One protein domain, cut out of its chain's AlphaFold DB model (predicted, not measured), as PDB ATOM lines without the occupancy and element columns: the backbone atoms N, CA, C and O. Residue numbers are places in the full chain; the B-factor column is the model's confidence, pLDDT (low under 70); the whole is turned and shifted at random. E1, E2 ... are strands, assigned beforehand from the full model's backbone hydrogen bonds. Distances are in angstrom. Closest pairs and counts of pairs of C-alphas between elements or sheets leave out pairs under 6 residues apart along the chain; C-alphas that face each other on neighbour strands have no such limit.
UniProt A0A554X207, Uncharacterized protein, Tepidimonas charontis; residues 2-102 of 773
ATOM      1  N   ASN A   2     156.058 179.755 186.958       85.00
ATOM      2  CA  ASN A   2     156.599 180.840 186.172       85.00
ATOM      3  C   ASN A   2     155.435 181.687 185.651       85.00
ATOM      4  O   ASN A   2     154.356 181.169 185.353       85.00
ATOM      5  N   LYS A   3     155.664 182.994 185.557       94.56
ATOM      6  CA  LYS A   3     154.763 183.934 184.897       94.56
ATOM      7  C   LYS A   3     155.486 184.469 183.667       94.56
ATOM      8  O   LYS A   3     156.555 185.059 183.815       94.56
ATOM      9  N   VAL A   4     154.920 184.244 182.488       96.50
ATOM     10  CA  VAL A   4     155.415 184.766 181.211       96.50
ATOM     11  C   VAL A   4     154.369 185.738 180.685       96.50
ATOM     12  O   VAL A   4     153.214 185.362 180.509       96.50
ATOM     13  N   GLU A   5     154.762 186.993 180.488       97.12
ATOM     14  CA  GLU A   5     153.900 188.031 179.918       97.12
ATOM     15  C   GLU A   5     154.532 188.535 178.622       97.12
ATOM     16  O   GLU A   5     155.718 188.875 178.613       97.12
ATOM     17  N   GLY A   6     153.740 188.557 177.553       96.50
ATOM     18  CA  GLY A   6     154.048 189.256 176.316       96.50
ATOM     19  C   GLY A   6     153.898 190.769 176.465       96.50
ATOM     20  O   GLY A   6     153.811 191.332 177.565       96.50
ATOM     21  N   THR A   7     153.914 191.440 175.328       97.31
ATOM     22  CA  THR A   7     153.766 192.881 175.168       97.31
ATOM     23  C   THR A   7     152.421 193.192 174.505       97.31
ATOM     24  O   THR A   7     151.555 192.347 174.422       97.31
ATOM     25  N   ALA A   8     152.190 194.430 174.065       96.31
ATOM     26  CA  ALA A   8     151.014 194.739 173.239       96.31
ATOM     27  C   ALA A   8     151.263 194.484 171.731       96.31
ATOM     28  O   ALA A   8     150.509 194.971 170.885       96.31
ATOM     29  N   GLY A   9     152.414 193.891 171.391       97.69
ATOM     30  CA  GLY A   9     152.838 193.579 170.030       97.69
ATOM     31  C   GLY A   9     152.498 192.140 169.651       97.69
ATOM     32  O   GLY A   9     151.777 191.467 170.357       97.69
ATOM     33  N   ASN A  10     153.018 191.665 168.517       98.19
ATOM     34  CA  ASN A  10     152.878 190.255 168.144       98.19
ATOM     35  C   ASN A  10     154.048 189.477 168.745       98.19
ATOM     36  O   ASN A  10     155.162 189.533 168.211       98.19
ATOM     37  N   ASP A  11     153.809 188.779 169.845       98.25
ATOM     38  CA  ASP A  11     154.826 188.042 170.572       98.25
ATOM     39  C   ASP A  11     154.914 186.573 170.132       98.25
ATOM     40  O   ASP A  11     153.955 185.948 169.672       98.25
ATOM     41  N   VAL A  12     156.113 185.998 170.273       98.12
ATOM     42  CA  VAL A  12     156.359 184.562 170.091       98.12
ATOM     43  C   VAL A  12     156.954 184.013 171.375       98.12
ATOM     44  O   VAL A  12     158.045 184.406 171.787       98.12
ATOM     45  N   ILE A  13     156.236 183.088 172.001       97.94
ATOM     46  CA  ILE A  13     156.603 182.454 173.263       97.94
ATOM     47  C   ILE A  13     156.938 180.990 172.980       97.94
ATOM     48  O   ILE A  13     156.236 180.326 172.223       97.94
ATOM     49  N   GLU A  14     157.998 180.468 173.589       96.81
ATOM     50  CA  GLU A  14     158.417 179.072 173.429       96.81
ATOM     51  C   GLU A  14     158.278 178.300 174.745       96.81
ATOM     52  O   GLU A  14     158.600 178.806 175.823       96.81
ATOM     53  N   GLY A  15     157.819 177.053 174.662       94.44
ATOM     54  CA  GLY A  15     157.642 176.172 175.809       94.44
ATOM     55  C   GLY A  15     157.983 174.719 175.494       94.44
ATOM     56  O   GLY A  15     157.854 174.249 174.367       94.44
ATOM     57  N   LEU A  16     158.400 173.985 176.520       92.56
ATOM     58  CA  LEU A  16     158.621 172.543 176.487       92.56
ATOM     59  C   LEU A  16     157.709 171.907 177.537       92.56
ATOM     60  O   LEU A  16     157.797 172.271 178.708       92.56
ATOM     61  N   PHE A  17     156.864 170.950 177.153       90.62
ATOM     62  CA  PHE A  17     156.065 170.169 178.106       90.62
ATOM     63  C   PHE A  17     156.276 168.664 177.930       90.62
ATOM     64  O   PHE A  17     156.732 168.190 176.887       90.62
ATOM     65  N   GLY A  18     155.962 167.901 178.979       85.56
ATOM     66  CA  GLY A  18     156.138 166.449 179.030       85.56
ATOM     67  C   GLY A  18     157.024 166.000 180.193       85.56
ATOM     68  O   GLY A  18     157.333 166.767 181.100       85.56
ATOM     69  N   ASN A  19     157.450 164.737 180.167       74.12
ATOM     70  CA  ASN A  19     158.034 164.045 181.323       74.12
ATOM     71  C   ASN A  19     159.554 164.264 181.469       74.12
ATOM     72  O   ASN A  19     160.305 163.342 181.788       74.12
ATOM     73  N   SER A  20     160.028 165.472 181.163       69.62
ATOM     74  CA  SER A  20     161.446 165.819 181.251       69.62
ATOM     75  C   SER A  20     161.688 166.758 182.428       69.62
ATOM     76  O   SER A  20     160.908 167.677 182.655       69.62
ATOM     77  N   ASN A  21     162.822 166.597 183.117       80.25
ATOM     78  CA  ASN A  21     163.277 167.531 184.160       80.25
ATOM     79  C   ASN A  21     163.458 168.979 183.650       80.25
ATOM     80  O   ASN A  21     163.714 169.876 184.447       80.25
ATOM     81  N   ASN A  22     163.340 169.199 182.337       83.06
ATOM     82  CA  ASN A  22     163.510 170.483 181.670       83.06
ATOM     83  C   ASN A  22     162.187 171.053 181.131       83.06
ATOM     84  O   ASN A  22     162.230 172.000 180.351       83.06
ATOM     85  N   ALA A  23     161.027 170.490 181.489       87.94
ATOM     86  CA  ALA A  23     159.748 171.069 181.091       87.94
ATOM     87  C   ALA A  23     159.643 172.515 181.611       87.94
ATOM     88  O   ALA A  23     159.878 172.781 182.790       87.94
ATOM     89  N   THR A  24     159.314 173.451 180.724       90.81
ATOM     90  CA  THR A  24     159.127 174.882 181.019       90.81
ATOM     91  C   THR A  24     157.659 175.299 181.001       90.81
ATOM     92  O   THR A  24     157.349 176.426 181.376       90.81
ATOM     93  N   PHE A  25     156.770 174.390 180.595       91.31
ATOM     94  CA  PHE A  25     155.320 174.545 180.595       91.31
ATOM     95  C   PHE A  25     154.727 173.504 181.556       91.31
ATOM     96  O   PHE A  25     154.507 172.351 181.180       91.31
ATOM     97  N   ASN A  26     154.550 173.891 182.825       89.88
ATOM     98  CA  ASN A  26     154.117 173.004 183.909       89.88
ATOM     99  C   ASN A  26     152.888 173.534 184.651       89.88
ATOM    100  O   ASN A  26     152.557 174.718 184.605       89.88
ATOM    101  N   ALA A  27     152.277 172.638 185.426       88.25
ATOM    102  CA  ALA A  27     151.214 172.919 186.383       88.25
ATOM    103  C   ALA A  27     151.381 174.267 187.110       88.25
ATOM    104  O   ALA A  27     152.396 174.528 187.767       88.25
ATOM    105  N   GLY A  28     150.346 175.105 187.040       88.56
ATOM    106  CA  GLY A  28     150.297 176.391 187.733       88.56
ATOM    107  C   GLY A  28     151.054 177.531 187.051       88.56
ATOM    108  O   GLY A  28     150.914 178.665 187.499       88.56
ATOM    109  N   ASP A  29     151.817 177.289 185.984       94.25
ATOM    110  CA  ASP A  29     152.405 178.376 185.200       94.25
ATOM    111  C   ASP A  29     151.302 179.257 184.569       94.25
ATOM    112  O   ASP A  29     150.158 178.835 184.365       94.25
ATOM    113  N   THR A  30     151.630 180.527 184.318       96.44
ATOM    114  CA  THR A  30     150.736 181.494 183.665       96.44
ATOM    115  C   THR A  30     151.438 182.121 182.471       96.44
ATOM    116  O   THR A  30     152.518 182.690 182.629       96.44
ATOM    117  N   ILE A  31     150.807 182.038 181.304       97.25
ATOM    118  CA  ILE A  31     151.255 182.640 180.046       97.25
ATOM    119  C   ILE A  31     150.163 183.604 179.584       97.25
ATOM    120  O   ILE A  31     148.995 183.226 179.529       97.25
ATOM    121  N   ASP A  32     150.531 184.846 179.299       97.81
ATOM    122  CA  ASP A  32     149.600 185.916 178.929       97.81
ATOM    123  C   ASP A  32     150.214 186.753 177.801       97.81
ATOM    124  O   ASP A  32     151.281 187.328 178.007       97.81
ATOM    125  N   GLY A  33     149.581 186.798 176.626       97.56
ATOM    126  CA  GLY A  33     150.101 187.525 175.464       97.56
ATOM    127  C   GLY A  33     150.087 189.046 175.622       97.56
ATOM    128  O   GLY A  33     150.970 189.698 175.094       97.56
ATOM    129  N   LYS A  34     149.191 189.608 176.453       93.38
ATOM    130  CA  LYS A  34     148.972 191.062 176.650       93.38
ATOM    131  C   LYS A  34     148.480 191.844 175.417       93.38
ATOM    132  O   LYS A  34     148.371 193.074 175.498       93.38
ATOM    133  N   GLY A  35     148.009 191.138 174.387       90.75
ATOM    134  CA  GLY A  35     147.277 191.655 173.230       90.75
ATOM    135  C   GLY A  35     148.174 191.851 172.010       90.75
ATOM    136  O   GLY A  35     149.322 192.228 172.151       90.75
ATOM    137  N   GLY A  36     147.623 191.684 170.810       96.56
ATOM    138  CA  GLY A  36     148.409 191.541 169.583       96.56
ATOM    139  C   GLY A  36     147.947 190.291 168.841       96.56
ATOM    140  O   GLY A  36     146.849 189.820 169.115       96.56
ATOM    141  N   ASN A  37     148.753 189.802 167.895       97.75
ATOM    142  CA  ASN A  37     148.607 188.463 167.320       97.75
ATOM    143  C   ASN A  37     149.728 187.565 167.861       97.75
ATOM    144  O   ASN A  37     150.802 187.475 167.251       97.75
ATOM    145  N   ASP A  38     149.482 186.920 168.991       98.38
ATOM    146  CA  ASP A  38     150.489 186.206 169.771       98.38
ATOM    147  C   ASP A  38     150.558 184.717 169.415       98.38
ATOM    148  O   ASP A  38     149.554 184.059 169.129       98.38
ATOM    149  N   THR A  39     151.769 184.153 169.425       98.44
ATOM    150  CA  THR A  39     152.013 182.734 169.135       98.44
ATOM    151  C   THR A  39     152.745 182.040 170.279       98.44
ATOM    152  O   THR A  39     153.822 182.464 170.684       98.44
ATOM    153  N   LEU A  40     152.224 180.902 170.738       98.19
ATOM    154  CA  LEU A  40     152.895 179.998 171.670       98.19
ATOM    155  C   LEU A  40     153.353 178.725 170.945       98.19
ATOM    156  O   LEU A  40     152.541 177.908 170.520       98.19
ATOM    157  N   ASN A  41     154.661 178.525 170.832       97.88
ATOM    158  CA  ASN A  41     155.266 177.322 170.267       97.88
ATOM    159  C   ASN A  41     155.637 176.347 171.388       97.88
ATOM    160  O   ASN A  41     156.539 176.600 172.181       97.88
ATOM    161  N   LEU A  42     154.953 175.212 171.438       95.94
ATOM    162  CA  LEU A  42     155.183 174.141 172.390       95.94
ATOM    163  C   LEU A  42     155.876 172.960 171.721       95.94
ATOM    164  O   LEU A  42     155.428 172.459 170.694       95.94
ATOM    165  N   ILE A  43     156.917 172.448 172.361       94.69
ATOM    166  CA  ILE A  43     157.507 171.154 172.033       94.69
ATOM    167  C   ILE A  43     157.021 170.149 173.078       94.69
ATOM    168  O   ILE A  43     157.198 170.358 174.277       94.69
ATOM    169  N   ALA A  44     156.410 169.055 172.635       93.00
ATOM    170  CA  ALA A  44     155.980 167.964 173.499       93.00
ATOM    171  C   ALA A  44     157.025 166.840 173.493       93.00
ATOM    172  O   ALA A  44     157.303 166.225 172.458       93.00
ATOM    173  N   ASN A  45     157.596 166.558 174.665       88.44
ATOM    174  CA  ASN A  45     158.597 165.515 174.882       88.44
ATOM    175  C   ASN A  45     158.117 164.514 175.955       88.44
ATOM    176  O   ASN A  45     158.673 164.430 177.051       88.44
ATOM    177  N   GLY A  46     157.017 163.807 175.676       82.12
ATOM    178  CA  GLY A  46     156.395 162.833 176.583       82.12
ATOM    179  C   GLY A  46     154.865 162.792 176.480       82.12
ATOM    180  O   GLY A  46     154.275 163.535 175.700       82.12
ATOM    181  N   ASN A  47     154.229 161.927 177.282       72.50
ATOM    182  CA  ASN A  47     152.825 161.539 177.078       72.50
ATOM    183  C   ASN A  47     151.777 162.547 177.600       72.50
ATOM    184  O   ASN A  47     150.703 162.642 177.011       72.50
ATOM    185  N   THR A  48     152.046 163.307 178.669       71.31
ATOM    186  CA  THR A  48     151.039 164.185 179.305       71.31
ATOM    187  C   THR A  48     151.673 165.376 180.029       71.31
ATOM    188  O   THR A  48     152.629 165.203 180.784       71.31
ATOM    189  N   ALA A  49     151.104 166.575 179.866       65.31
ATOM    190  CA  ALA A  49     151.131 167.584 180.928       65.31
ATOM    191  C   ALA A  49     150.062 167.173 181.956       65.31
ATOM    192  O   ALA A  49     148.896 167.047 181.591       65.31
ATOM    193  N   SER A  50     150.441 166.855 183.197       61.25
ATOM    194  CA  SER A  50     149.507 166.264 184.174       61.25
ATOM    195  C   SER A  50     148.458 167.236 184.710       61.25
ATOM    196  O   SER A  50     147.444 166.781 185.225       61.25
ATOM    197  N   ASP A  51     148.686 168.545 184.583       76.88
ATOM    198  CA  ASP A  51     147.845 169.581 185.178       76.88
ATOM    199  C   ASP A  51     147.737 170.801 184.248       76.88
ATOM    200  O   ASP A  51     148.682 171.099 183.507       76.88
ATOM    201  N   PRO A  52     146.613 171.538 184.294       83.38
ATOM    202  CA  PRO A  52     146.365 172.635 183.374       83.38
ATOM    203  C   PRO A  52     147.258 173.855 183.656       83.38
ATOM    204  O   PRO A  52     147.514 174.239 184.802       83.38
ATOM    205  N   VAL A  53     147.697 174.497 182.575       91.19
ATOM    206  CA  VAL A  53     148.441 175.766 182.573       91.19
ATOM    207  C   VAL A  53     147.477 176.891 182.228       91.19
ATOM    208  O   VAL A  53     146.624 176.730 181.357       91.19
ATOM    209  N   THR A  54     147.595 178.039 182.897       95.75
ATOM    210  CA  THR A  54     146.765 179.199 182.548       95.75
ATOM    211  C   THR A  54     147.363 179.888 181.328       95.75
ATOM    212  O   THR A  54     148.461 180.430 181.418       95.75
ATOM    213  N   VAL A  55     146.640 179.889 180.207       96.81
ATOM    214  CA  VAL A  55     147.050 180.565 178.965       96.81
ATOM    215  C   VAL A  55     146.000 181.610 178.607       96.81
ATOM    216  O   VAL A  55     144.810 181.291 178.551       96.81
ATOM    217  N   LYS A  56     146.424 182.859 178.402       97.31
ATOM    218  CA  LYS A  56     145.551 184.002 178.117       97.31
ATOM    219  C   LYS A  56     146.040 184.788 176.916       97.31
ATOM    220  O   LYS A  56     147.245 184.959 176.773       97.31
ATOM    221  N   ASP A  57     145.097 185.284 176.122       96.56
ATOM    222  CA  ASP A  57     145.360 186.236 175.039       96.56
ATOM    223  C   ASP A  57     146.468 185.737 174.089       96.56
ATOM    224  O   ASP A  57     147.405 186.458 173.795       96.56
ATOM    225  N   ILE A  58     146.397 184.462 173.672       98.12
ATOM    226  CA  ILE A  58     147.309 183.849 172.688       98.12
ATOM    227  C   ILE A  58     146.511 183.444 171.455       98.12
ATOM    228  O   ILE A  58     145.723 182.512 171.532       98.12
ATOM    229  N   ASP A  59     146.741 184.045 170.297       98.38
ATOM    230  CA  ASP A  59     145.946 183.747 169.100       98.38
ATOM    231  C   ASP A  59     146.231 182.363 168.509       98.38
ATOM    232  O   ASP A  59     145.310 181.685 168.049       98.38
ATOM    233  N   LEU A  60     147.489 181.914 168.546       98.31
ATOM    234  CA  LEU A  60     147.917 180.645 167.955       98.31
ATOM    235  C   LEU A  60     148.812 179.842 168.899       98.31
ATOM    236  O   LEU A  60     149.852 180.313 169.345       98.31
ATOM    237  N   ILE A  61     148.480 178.572 169.116       98.31
ATOM    238  CA  ILE A  61     149.367 177.605 169.765       98.31
ATOM    239  C   ILE A  61     149.834 176.583 168.728       98.31
ATOM    240  O   ILE A  61     149.023 175.857 168.161       98.31
ATOM    241  N   ASN A  62     151.142 176.472 168.506       98.31
ATOM    242  CA  ASN A  62     151.730 175.392 167.715       98.31
ATOM    243  C   ASN A  62     152.295 174.330 168.649       98.31
ATOM    244  O   ASN A  62     153.098 174.648 169.515       98.31
ATOM    245  N   VAL A  63     151.940 173.068 168.447       97.06
ATOM    246  CA  VAL A  63     152.453 171.944 169.230       97.06
ATOM    247  C   VAL A  63     153.233 171.007 168.322       97.06
ATOM    248  O   VAL A  63     152.656 170.377 167.438       97.06
ATOM    249  N   GLN A  64     154.533 170.884 168.570       96.69
ATOM    250  CA  GLN A  64     155.402 169.905 167.934       96.69
ATOM    251  C   GLN A  64     155.595 168.700 168.852       96.69
ATOM    252  O   GLN A  64     156.306 168.772 169.854       96.69
ATOM    253  N   VAL A  65     155.020 167.556 168.493       94.94
ATOM    254  CA  VAL A  65     155.302 166.292 169.186       94.94
ATOM    255  C   VAL A  65     156.634 165.750 168.680       94.94
ATOM    256  O   VAL A  65     156.693 165.191 167.586       94.94
ATOM    257  N   ALA A  66     157.708 165.950 169.447       91.44
ATOM    258  CA  ALA A  66     159.084 165.712 169.000       91.44
ATOM    259  C   ALA A  66     159.549 164.252 169.121       91.44
ATOM    260  O   ALA A  66     160.586 163.886 168.569       91.44
ATOM    261  N   THR A  67     158.811 163.403 169.839       83.94
ATOM    262  CA  THR A  67     159.186 161.999 170.048       83.94
ATOM    263  C   THR A  67     158.057 161.051 169.667       83.94
ATOM    264  O   THR A  67     156.877 161.357 169.808       83.94
ATOM    265  N   THR A  68     158.420 159.864 169.181       72.19
ATOM    266  CA  THR A  68     157.478 158.796 168.812       72.19
ATOM    267  C   THR A  68     157.064 157.943 170.014       72.19
ATOM    268  O   THR A  68     156.804 156.751 169.845       72.19
ATOM    269  N   VAL A  69     157.074 158.490 171.237       61.19
ATOM    270  CA  VAL A  69     156.634 157.736 172.421       61.19
ATOM    271  C   VAL A  69     155.247 157.156 172.148       61.19
ATOM    272  O   VAL A  69     154.349 157.858 171.681       61.19
ATOM    273  N   GLY A  70     155.114 155.840 172.336       67.62
ATOM    274  CA  GLY A  70     153.911 155.092 171.983       67.62
ATOM    275  C   GLY A  70     152.706 155.651 172.733       67.62
ATOM    276  O   GLY A  70     152.549 155.384 173.921       67.62
ATOM    277  N   GLY A  71     151.903 156.464 172.049       77.44
ATOM    278  CA  GLY A  71     150.758 157.172 172.626       77.44
ATOM    279  C   GLY A  71     150.612 158.632 172.189       77.44
ATOM    280  O   GLY A  71     149.525 159.176 172.337       77.44
ATOM    281  N   GLY A  72     151.651 159.256 171.618       91.00
ATOM    282  CA  GLY A  72     151.599 160.678 171.254       91.00
ATOM    283  C   GLY A  72     151.714 161.608 172.470       91.00
ATOM    284  O   GLY A  72     152.239 161.210 173.508       91.00
ATOM    285  N   ALA A  73     151.245 162.849 172.338       93.00
ATOM    286  CA  ALA A  73     151.205 163.834 173.420       93.00
ATOM    287  C   ALA A  73     149.770 164.264 173.732       93.00
ATOM    288  O   ALA A  73     148.943 164.373 172.830       93.00
ATOM    289  N   THR A  74     149.491 164.561 175.003       93.38
ATOM    290  CA  THR A  74     148.208 165.124 175.447       93.38
ATOM    291  C   THR A  74     148.388 166.527 176.018       93.38
ATOM    292  O   THR A  74     149.239 166.735 176.888       93.38
ATOM    293  N   LEU A  75     147.559 167.462 175.558       93.75
ATOM    294  CA  LEU A  75     147.459 168.839 176.034       93.75
ATOM    295  C   LEU A  75     146.077 169.067 176.662       93.75
ATOM    296  O   LEU A  75     145.064 168.821 176.014       93.75
ATOM    297  N   ASP A  76     146.023 169.542 177.904       94.12
ATOM    298  CA  ASP A  76     144.766 169.932 178.556       94.12
ATOM    299  C   ASP A  76     144.539 171.444 178.417       94.12
ATOM    300  O   ASP A  76     145.309 172.246 178.950       94.12
ATOM    301  N   ALA A  77     143.489 171.826 177.689       95.69
ATOM    302  CA  ALA A  77     143.137 173.209 177.384       95.69
ATOM    303  C   ALA A  77     142.108 173.812 178.361       95.69
ATOM    304  O   ALA A  77     141.610 174.911 178.118       95.69
ATOM    305  N   LEU A  78     141.798 173.137 179.480       94.62
ATOM    306  CA  LEU A  78     140.760 173.558 180.433       94.62
ATOM    307  C   LEU A  78     140.907 175.009 180.930       94.62
ATOM    308  O   LEU A  78     139.905 175.683 181.172       94.62
ATOM    309  N   LEU A  79     142.143 175.491 181.109       92.75
ATOM    310  CA  LEU A  79     142.443 176.843 181.608       92.75
ATOM    311  C   LEU A  79     142.916 177.809 180.509       92.75
ATOM    312  O   LEU A  79     143.529 178.836 180.811       92.75
ATOM    313  N   PHE A  80     142.651 177.495 179.241       96.25
ATOM    314  CA  PHE A  80     142.985 178.372 178.122       96.25
ATOM    315  C   PHE A  80     141.834 179.347 177.865       96.25
ATOM    316  O   PHE A  80     140.675 178.957 177.714       96.25
ATOM    317  N   THR A  81     142.140 180.640 177.799       96.31
ATOM    318  CA  THR A  81     141.160 181.696 177.523       96.31
ATOM    319  C   THR A  81     141.673 182.625 176.436       96.31
ATOM    320  O   THR A  81     142.825 183.033 176.483       96.31
ATOM    321  N   GLY A  82     140.820 182.976 175.472       94.31
ATOM    322  CA  GLY A  82     141.221 183.835 174.351       94.31
ATOM    323  C   GLY A  82     142.096 183.135 173.309       94.31
ATOM    324  O   GLY A  82     142.616 183.812 172.436       94.31
ATOM    325  N   VAL A  83     142.244 181.803 173.377       97.75
ATOM    326  CA  VAL A  83     143.003 181.057 172.369       97.75
ATOM    327  C   VAL A  83     142.227 180.957 171.062       97.75
ATOM    328  O   VAL A  83     141.097 180.473 171.064       97.75
ATOM    329  N   GLY A  84     142.828 181.418 169.962       97.44
ATOM    330  CA  GLY A  84     142.207 181.398 168.635       97.44
ATOM    331  C   GLY A  84     142.304 180.031 167.954       97.44
ATOM    332  O   GLY A  84     141.295 179.492 167.495       97.44
ATOM    333  N   ALA A  85     143.503 179.445 167.923       98.25
ATOM    334  CA  ALA A  85     143.766 178.160 167.280       98.25
ATOM    335  C   ALA A  85     144.844 177.329 167.996       98.25
ATOM    336  O   ALA A  85     145.787 177.872 168.570       98.25
ATOM    337  N   ILE A  86     144.740 175.998 167.904       98.44
ATOM    338  CA  ILE A  86     145.783 175.054 168.334       98.44
ATOM    339  C   ILE A  86     146.122 174.094 167.189       98.44
ATOM    340  O   ILE A  86     145.267 173.340 166.724       98.44
ATOM    341  N   HIS A  87     147.378 174.079 166.740       98.50
ATOM    342  CA  HIS A  87     147.842 173.234 165.637       98.50
ATOM    343  C   HIS A  87     148.841 172.171 166.096       98.50
ATOM    344  O   HIS A  87     149.764 172.463 166.848       98.50
ATOM    345  N   SER A  88     148.732 170.956 165.556       97.88
ATOM    346  CA  SER A  88     149.839 169.994 165.528       97.88
ATOM    347  C   SER A  88     150.783 170.374 164.389       97.88
ATOM    348  O   SER A  88     150.435 170.214 163.215       97.88
ATOM    349  N   LYS A  89     151.954 170.917 164.725       97.94
ATOM    350  CA  LYS A  89     152.914 171.484 163.772       97.94
ATOM    351  C   LYS A  89     154.197 170.662 163.741       97.94
ATOM    352  O   LYS A  89     154.818 170.478 164.781       97.94
ATOM    353  N   ASP A  90     154.614 170.200 162.561       96.94
ATOM    354  CA  ASP A  90     155.883 169.466 162.372       96.94
ATOM    355  C   ASP A  90     156.039 168.238 163.306       96.94
ATOM    356  O   ASP A  90     157.146 167.837 163.678       96.94
ATOM    357  N   SER A  91     154.912 167.656 163.731       96.94
ATOM    358  CA  SER A  91     154.861 166.576 164.717       96.94
ATOM    359  C   SER A  91     155.273 165.227 164.128       96.94
ATOM    360  O   SER A  91     154.854 164.846 163.035       96.94
ATOM    361  N   VAL A  92     156.025 164.442 164.904       95.12
ATOM    362  CA  VAL A  92     156.367 163.042 164.590       95.12
ATOM    363  C   VAL A  92     155.527 162.021 165.372       95.12
ATOM    364  O   VAL A  92     155.579 160.823 165.070       95.12
ATOM    365  N   GLY A  93     154.716 162.483 166.329       94.75
ATOM    366  CA  GLY A  93     153.709 161.711 167.067       94.75
ATOM    367  C   GLY A  93     152.313 162.343 166.994       94.75
ATOM    368  O   GLY A  93     152.165 163.479 166.545       94.75
ATOM    369  N   ASP A  94     151.296 161.594 167.419       95.12
ATOM    370  CA  ASP A  94     149.905 162.063 167.460       95.12
ATOM    371  C   ASP A  94     149.701 163.089 168.591       95.12
ATOM    372  O   ASP A  94     150.407 163.055 169.602       95.12
ATOM    373  N   LEU A  95     148.737 163.998 168.429       95.94
ATOM    374  CA  LEU A  95     148.369 165.003 169.431       95.94
ATOM    375  C   LEU A  95     146.926 164.792 169.894       95.94
ATOM    376  O   LEU A  95     146.019 164.705 169.073       95.94
ATOM    377  N   THR A  96     146.703 164.765 171.204       95.88
ATOM    378  CA  THR A  96     145.372 164.811 171.821       95.88
ATOM    379  C   THR A  96     145.206 166.124 172.576       95.88
ATOM    380  O   THR A  96     146.072 166.496 173.363       95.88
ATOM    381  N   ILE A  97     144.096 166.822 172.361       96.25
ATOM    382  CA  ILE A  97     143.726 168.051 173.064       96.25
ATOM    383  C   ILE A  97     142.456 167.771 173.861       96.25
ATOM    384  O   ILE A  97     141.451 167.347 173.294       96.25
ATOM    385  N   ASN A  98     142.487 168.018 175.167       96.31
ATOM    386  CA  ASN A  98     141.338 167.834 176.042       96.31
ATOM    387  C   ASN A  98     140.725 169.158 176.485       96.31
ATOM    388  O   ASN A  98     141.430 170.157 176.611       96.31
ATOM    389  N   ASN A  99     139.423 169.130 176.777       96.19
ATOM    390  CA  ASN A  99     138.689 170.235 177.401       96.19
ATOM    391  C   ASN A  99     138.772 171.564 176.628       96.19
ATOM    392  O   ASN A  99     138.799 172.638 177.228       96.19
ATOM    393  N   LEU A 100     138.813 171.514 175.296       97.50
ATOM    394  CA  LEU A 100     138.912 172.713 174.475       97.50
ATOM    395  C   LEU A 100     137.583 173.481 174.456       97.50
ATOM    396  O   LEU A 100     136.501 172.901 174.376       97.50
ATOM    397  N   LYS A 101     137.619 174.809 174.505       97.00
ATOM    398  CA  LYS A 101     136.391 175.603 174.392       97.00
ATOM    399  C   LYS A 101     135.897 175.629 172.941       97.00
ATOM    400  O   LYS A 101     136.686 175.914 172.037       97.00
ATOM    401  N   LEU A 102     134.594 175.406 172.724       96.56
ATOM    402  CA  LEU A 102     133.955 175.652 171.424       96.56
ATOM    403  C   LEU A 102     134.277 177.065 170.909       96.56
ATOM    404  O   LEU A 102     134.332 178.026 171.681       96.56
TER     405      LEU A 102
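AT A GLANCE: This is residues 2 to 102 of the 773 residues of an uncharacterized protein of Tepidimonas charontis (UniProt A0A554X207). The chain winds in stacked turns, a short solenoid whose three walls are the parallel sheets E1 E3 E5, E2 E4 E6 E8 and E7 E9. No named strand lies between E2 and E3 or between E4 and E5 in the first turns, and E7 and E9 cover part of the largest sheet, E2 E4 E6 E8, with its edge strand E2 apart from both. The printed part has 101 residues, no named helix and nine strands, E1 to E9 in chain order; it is all strand by class, with 43 residues in named elements, under half. It is compact, with a radius of gyration of the C-alphas of 12.5 A, and elongated, spanning 39 by 24 by 22 A.

IN THESE COORDINATES: E1, residues 3 to 5, begins at C-alpha 3 (154.763, 183.934, 184.897). E2 is residues 12 to 17, 16.5 A; E3 30 to 32; E4 39 to 44, 15.9 A; E5 54 to 56; E6 60 to 65, 16.2 A; E7 73 to 76, 10.2 A; E8 85 to 89, 11.9 A. E9, residues 95 to 101, 16.7 A, ends at C-alpha 101 (136.391, 175.603, 174.392).

HOW THE PARTS SIT: The twisted sheet E2 E4 E6 E8 has edge strands E2 and E8; N 13 and O 39, 2.8 A, N 40 and O 60, 2.8 A, and N 61 and O 85, 2.8 A, are within hydrogen-bond range. With E7 and E9 it forms a sandwich, two sheets face to face, 10.0 A centre to centre; N 96 and O 73 are 2.8 A apart. In E1 E3 E5, N 4 and O 30 are 2.9 A apart, N 31 and O 54 2.8 A. Residues 55 to 56 of E5 pair in parallel with residues 80 to 81. E1 and E2 are only just apart, closest 8.4 A.

THE WHOLE: The C-alphas farthest apart, of Ala 8 and Gly 70, are 39.8 A apart. The printed part has no cut; the link E2 to E3 is long. Residues 20, 49 to 50 and 69 to 70 have pLDDT under 70.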